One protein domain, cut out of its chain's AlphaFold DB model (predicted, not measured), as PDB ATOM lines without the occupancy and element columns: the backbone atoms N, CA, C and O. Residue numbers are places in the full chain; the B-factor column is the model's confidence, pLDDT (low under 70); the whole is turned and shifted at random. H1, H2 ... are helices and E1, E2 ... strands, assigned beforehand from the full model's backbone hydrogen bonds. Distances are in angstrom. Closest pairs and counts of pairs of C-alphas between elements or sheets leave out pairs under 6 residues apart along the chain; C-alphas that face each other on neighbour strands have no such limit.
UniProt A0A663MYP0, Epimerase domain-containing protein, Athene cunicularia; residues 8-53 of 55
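Overview. This is residues 8 to 53 of the 55 residues of the protein "Epimerase domain-containing protein" of Athene cunicularia (UniProt A0A663MYP0). An open, loose arrangement: a small pair of short strands, E1 and E2, lies in the middle, with helix H1 at one end of the longest axis and the two short helices H2 and H3 toward the other. An extended link, residues 18 to 24, joins H1 to the strand pair, and H3 follows H2 at a steep angle. The printed part has 46 residues, with three named helices and two named strands in the order H1, E1, E2, H2, H3; the two-stranded sheet is parallel and the class is mostly helix. It is only just loose, close to compact, with a radius of gyration of the C-alphas of 11.7 A and spans of 31 by 24 by 15 A.

Along the chain. H1, residues 8 to 17, begins at C-alpha 8 (205.761, 200.501, 251.633) and is 14.3 A long. E1 is residues 25 to 27, and E2 is residues 34 to 36. H2, residues 37 to 42, is 8.6 A long. H3, residues 44 to 51, is 10.9 A long and ends at C-alpha 51 (206.094, 182.462, 266.454).

Arrangement. H1 is apart from E2, H2 and H3. E1 and E2 are parallel at 36 degrees, with N 27 and O 35 2.8 A apart, within hydrogen-bond range. The closest C-alphas of E1 and H2, Ser 27 and Trp 37, are 5.9 A apart. H2 and H3 are close but not clearly touching, the closest C-alphas being those of Tyr 40 and Leu 47 at 7.1 A. They run opposite ways at a steep tilt of 62 degrees. In H1 and H2 every O i to N i+4 pair is within hydrogen-bond range; in H3, 3 of 4 are.

Size, cuts and confidence. The C-alphas farthest apart, Ser 18 and Arg 42, are 31.5 A apart. The printed part has no cut and no long link. Residues 15 to 20, of which 15 to 17 belong to H1, and 41 to 46, of which 44 to 46 belong to H3, stand free. The mean pLDDT of the printed part is 73.5; residues 27 to 34, 39, 44 and 46 to 53 are under 70.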
ATOM      1  N   VAL A   8     204.841 201.619 251.917       78.50
ATOM      2  CA  VAL A   8     205.761 200.501 251.633       78.50
ATOM      3  C   VAL A   8     205.491 199.274 252.513       78.50
ATOM      4  O   VAL A   8     205.449 198.152 252.016       78.50
ATOM      5  N   GLY A   9     205.259 199.469 253.814       77.75
ATOM      6  CA  GLY A   9     205.021 198.362 254.749       77.75
ATOM      7  C   GLY A   9     203.733 197.596 254.437       77.75
ATOM      8  O   GLY A   9     203.698 196.370 254.551       77.75
ATOM      9  N   ARG A  10     202.695 198.298 253.960       81.00
ATOM     10  CA  ARG A  10     201.437 197.677 253.523       81.00
ATOM     11  C   ARG A  10     201.622 196.851 252.249       81.00
ATOM     12  O   ARG A  10     201.182 195.704 252.229       81.00
ATOM     13  N   ALA A  11     202.303 197.401 251.242       85.81
ATOM     14  CA  ALA A  11     202.582 196.693 249.992       85.81
ATOM     15  C   ALA A  11     203.428 195.429 250.232       85.81
ATOM     16  O   ALA A  11     203.086 194.350 249.752       85.81
ATOM     17  N   LEU A  12     204.473 195.531 251.061       85.12
ATOM     18  CA  LEU A  12     205.309 194.389 251.430       85.12
ATOM     19  C   LEU A  12     204.518 193.311 252.187       85.12
ATOM     20  O   LEU A  12     204.651 192.126 251.899       85.12
ATOM     21  N   THR A  13     203.658 193.714 253.127       86.25
ATOM     22  CA  THR A  13     202.813 192.775 253.885       86.25
ATOM     23  C   THR A  13     201.863 192.010 252.971       86.25
ATOM     24  O   THR A  13     201.703 190.802 253.125       86.25
ATOM     25  N   GLN A  14     201.237 192.699 252.016       87.38
ATOM     26  CA  GLN A  14     200.335 192.069 251.052       87.38
ATOM     27  C   GLN A  14     201.075 191.057 250.174       87.38
ATOM     28  O   GLN A  14     200.596 189.940 250.013       87.38
ATOM     29  N   LEU A  15     202.265 191.417 249.686       91.81
ATOM     30  CA  LEU A  15     203.091 190.549 248.850       91.81
ATOM     31  C   LEU A  15     203.558 189.277 249.574       91.81
ATOM     32  O   LEU A  15     203.596 188.199 248.989       91.81
ATOM     33  N   LEU A  16     203.952 189.398 250.842       88.88
ATOM     34  CA  LEU A  16     204.392 188.247 251.632       88.88
ATOM     35  C   LEU A  16     203.218 187.312 251.946       88.88
ATOM     36  O   LEU A  16     203.334 186.102 251.757       88.88
ATOM     37  N   ARG A  17     202.060 187.867 252.322       88.31
ATOM     38  CA  ARG A  17     200.842 187.078 252.567       88.31
ATOM     39  C   ARG A  17     200.336 186.377 251.312       88.31
ATOM     40  O   ARG A  17     199.953 185.218 251.390       88.31
ATOM     41  N   SER A  18     200.383 187.031 250.147       93.06
ATOM     42  CA  SER A  18     199.984 186.396 248.883       93.06
ATOM     43  C   SER A  18     200.896 185.235 248.479       93.06
ATOM     44  O   SER A  18     200.530 184.449 247.614       93.06
ATOM     45  N   ARG A  19     202.084 185.127 249.087       93.88
ATOM     46  CA  ARG A  19     203.010 183.999 248.922       93.88
ATOM     47  C   ARG A  19     202.893 182.941 250.023       93.88
ATOM     48  O   ARG A  19     203.707 182.028 250.062       93.88
ATOM     49  N   GLY A  20     201.898 183.055 250.902       90.31
ATOM     50  CA  GLY A  20     201.661 182.098 251.983       90.31
ATOM     51  C   GLY A  20     202.529 182.318 253.220       90.31
ATOM     52  O   GLY A  20     202.570 181.453 254.087       90.31
ATOM     53  N   HIS A  21     203.220 183.457 253.332       88.06
ATOM     54  CA  HIS A  21     203.991 183.765 254.532       88.06
ATOM     55  C   HIS A  21     203.109 184.408 255.605       88.06
ATOM     56  O   HIS A  21     202.385 185.376 255.340       88.06
ATOM     57  N   GLU A  22     203.235 183.925 256.841       82.69
ATOM     58  CA  GLU A  22     202.727 184.626 258.013       82.69
ATOM     59  C   GLU A  22     203.584 185.870 258.284       82.69
ATOM     60  O   GLU A  22     204.813 185.847 258.195       82.69
ATOM     61  N   VAL A  23     202.933 186.998 258.575       82.56
ATOM     62  CA  VAL A  23     203.610 188.285 258.759       82.56
ATOM     63  C   VAL A  23     203.123 188.944 260.035       82.56
ATOM     64  O   VAL A  23     201.967 189.368 260.118       82.56
ATOM     65  N   THR A  24     204.054 189.139 260.965       81.00
ATOM     66  CA  THR A  24     203.824 189.832 262.235       81.00
ATOM     67  C   THR A  24     204.515 191.189 262.232       81.00
ATOM     68  O   THR A  24     205.705 191.308 261.943       81.00
ATOM     69  N   HIS A  25     203.771 192.253 262.535       74.19
ATOM     70  CA  HIS A  25     204.303 193.616 262.486       74.19
ATOM     71  C   HIS A  25     204.992 193.991 263.795       74.19
ATOM     72  O   HIS A  25     204.352 193.999 264.840       74.19
ATOM     73  N   VAL A  26     206.255 194.423 263.742       75.69
ATOM     74  CA  VAL A  26     206.921 195.044 264.900       75.69
ATOM     75  C   VAL A  26     206.730 196.566 264.863       75.69
ATOM     76  O   VAL A  26     206.937 197.228 263.844       75.69
ATOM     77  N   SER A  27     206.282 197.147 265.974       69.69
ATOM     78  CA  SER A  27     205.850 198.543 266.073       69.69
ATOM     79  C   SER A  27     206.352 199.210 267.355       69.69
ATOM     80  O   SER A  27     206.613 198.564 268.358       69.69
ATOM     81  N   ARG A  28     206.480 200.545 267.354       69.00
ATOM     82  CA  ARG A  28     206.793 201.315 268.579       69.00
ATOM     83  C   ARG A  28     205.581 201.468 269.508       69.00
ATOM     84  O   ARG A  28     205.752 201.784 270.673       69.00
ATOM     85  N   GLN A  29     204.376 201.250 268.984       64.12
ATOM     86  CA  GLN A  29     203.124 201.172 269.741       64.12
ATOM     87  C   GLN A  29     202.554 199.759 269.572       64.12
ATOM     88  O   GLN A  29     202.469 199.283 268.437       64.12
ATOM     89  N   GLY A  30     202.216 199.083 270.673       60.97
ATOM     90  CA  GLY A  30     201.535 197.784 270.632       60.97
ATOM     91  C   GLY A  30     200.113 197.896 270.068       60.97
ATOM     92  O   GLY A  30     199.583 198.997 269.935       60.97
ATOM     93  N   GLY A  31     199.514 196.764 269.704       63.06
ATOM     94  CA  GLY A  31     198.144 196.681 269.197       63.06
ATOM     95  C   GLY A  31     197.873 195.322 268.557       63.06
ATOM     96  O   GLY A  31     198.804 194.554 268.327       63.06
ATOM     97  N   GLU A  32     196.612 195.023 268.268       62.03
ATOM     98  CA  GLU A  32     196.207 193.750 267.664       62.03
ATOM     99  C   GLU A  32     196.971 193.477 266.351       62.03
ATOM    100  O   GLU A  32     197.108 194.358 265.498       62.03
ATOM    101  N   GLY A  33     197.563 192.282 266.229       62.00
ATOM    102  CA  GLY A  33     198.437 191.913 265.106       62.00
ATOM    103  C   GLY A  33     199.817 192.595 265.089       62.00
ATOM    104  O   GLY A  33     200.514 192.544 264.071       62.00
ATOM    105  N   ARG A  34     200.225 193.264 266.181       69.06
ATOM    106  CA  ARG A  34     201.496 194.001 266.277       69.06
ATOM    107  C   ARG A  34     202.245 193.696 267.573       69.06
ATOM    108  O   ARG A  34     201.730 193.885 268.670       69.06
ATOM    109  N   ILE A  35     203.520 193.349 267.451       72.12
ATOM    110  CA  ILE A  35     204.441 193.215 268.584       72.12
ATOM    111  C   ILE A  35     205.098 194.572 268.850       72.12
ATOM    112  O   ILE A  35     205.574 195.235 267.926       72.12
ATOM    113  N   SER A  36     205.138 195.010 270.112       71.25
ATOM    114  CA  SER A  36     205.861 196.234 270.471       71.25
ATOM    115  C   SER A  36     207.376 195.990 270.548       71.25
ATOM    116  O   SER A  36     207.811 194.951 271.049       71.25
ATOM    117  N   TRP A  37     208.191 196.963 270.121       71.69
ATOM    118  CA  TRP A  37     209.654 196.905 270.266       71.69
ATOM    119  C   TRP A  37     210.088 196.682 271.717       71.69
ATOM    120  O   TRP A  37     210.993 195.893 271.959       71.69
ATOM    121  N   TYR A  38     209.407 197.327 272.670       71.69
ATOM    122  CA  TYR A  38     209.703 197.212 274.098       71.69
ATOM    123  C   TYR A  38     209.491 195.784 274.619       71.69
ATOM    124  O   TYR A  38     210.313 195.253 275.363       71.69
ATOM    125  N   THR A  39     208.407 195.139 274.180       67.38
ATOM    126  CA  THR A  39     208.103 193.748 274.531       67.38
ATOM    127  C   THR A  39     209.142 192.798 273.937       67.38
ATOM    128  O   THR A  39     209.638 191.927 274.647       67.38
ATOM    129  N   TYR A  40     209.520 192.999 272.669       70.75
ATOM    130  CA  TYR A  40     210.522 192.168 271.997       70.75
ATOM    131  C   TYR A  40     211.902 192.270 272.647       70.75
ATOM    132  O   TYR A  40     212.513 191.250 272.954       70.75
ATOM    133  N   SER A  41     212.367 193.491 272.930       74.06
ATOM    134  CA  SER A  41     213.671 193.703 273.566       74.06
ATOM    135  C   SER A  41     213.747 193.139 274.983       74.06
ATOM    136  O   SER A  41     214.831 192.796 275.441       74.06
ATOM    137  N   ARG A  42     212.614 193.064 275.693       72.94
ATOM    138  CA  ARG A  42     212.579 192.627 277.093       72.94
ATOM    139  C   ARG A  42     212.372 191.120 277.249       72.94
ATOM    140  O   ARG A  42     212.823 190.568 278.246       72.94
ATOM    141  N   PHE A  43     211.733 190.459 276.280       71.31
ATOM    142  CA  PHE A  43     211.437 189.023 276.345       71.31
ATOM    143  C   PHE A  43     211.583 188.305 274.986       71.31
ATOM    144  O   PHE A  43     210.583 187.873 274.402       71.31
ATOM    145  N   PRO A  44     212.815 188.114 274.476       64.69
ATOM    146  CA  PRO A  44     213.036 187.506 273.161       64.69
ATOM    147  C   PRO A  44     212.555 186.046 273.075       64.69
ATOM    148  O   PRO A  44     211.978 185.627 272.071       64.69
ATOM    149  N   SER A  45     212.750 185.268 274.144       70.25
ATOM    150  CA  SER A  45     212.441 183.830 274.195       70.25
ATOM    151  C   SER A  45     210.941 183.522 274.247       70.25
ATOM    152  O   SER A  45     210.491 182.536 273.662       70.25
ATOM    153  N   LEU A  46     210.145 184.382 274.891       62.88
ATOM    154  CA  LEU A  46     208.691 184.208 274.991       62.88
ATOM    155  C   LEU A  46     207.992 184.423 273.642       62.88
ATOM    156  O   LEU A  46     206.997 183.759 273.350       62.88
ATOM    157  N   LEU A  47     208.534 185.304 272.797       62.66
ATOM    158  CA  LEU A  47     207.995 185.567 271.463       62.66
ATOM    159  C   LEU A  47     208.429 184.523 270.437       62.66
ATOM    160  O   LEU A  47     207.606 184.129 269.616       62.66
ATOM    161  N   GLY A  48     209.662 184.008 270.512       60.69
ATOM    162  CA  GLY A  48     210.095 182.896 269.652       60.69
ATOM    163  C   GLY A  48     209.198 181.665 269.808       60.69
ATOM    164  O   GLY A  48     208.810 181.036 268.831       60.69
ATOM    165  N   SER A  49     208.762 181.384 271.036       58.91
ATOM    166  CA  SER A  49     207.850 180.281 271.332       58.91
ATOM    167  C   SER A  49     206.410 180.502 270.828       58.91
ATOM    168  O   SER A  49     205.706 179.531 270.565       58.91
ATOM    169  N   TRP A  50     205.964 181.754 270.670       56.53
ATOM    170  CA  TRP A  50     204.682 182.093 270.034       56.53
ATOM    171  C   TRP A  50     204.759 182.024 268.505       56.53
ATOM    172  O   TRP A  50     203.865 181.461 267.885       56.53
ATOM    173  N   VAL A  51     205.847 182.527 267.908       60.59
ATOM    174  CA  VAL A  51     206.094 182.462 266.454       60.59
ATOM    175  C   VAL A  51     206.172 181.016 265.958       60.59
ATOM    176  O   VAL A  51     205.700 180.722 264.873       60.59
ATOM    177  N   LEU A  52     206.731 180.102 266.753       53.94
ATOM    178  CA  LEU A  52     206.885 178.694 266.367       53.94
ATOM    179  C   LEU A  52     205.638 177.824 266.617       53.94
ATOM    180  O   LEU A  52     205.650 176.652 266.257       53.94
ATOM    181  N   ARG A  53     204.589 178.352 267.267       54.16
ATOM    182  CA  ARG A  53     203.362 177.598 267.605       54.16
ATOM    183  C   ARG A  53     202.125 177.996 266.793       54.16
ATOM    184  O   ARG A  53     201.103 177.333 266.933       54.16
TER     185      ARG A  53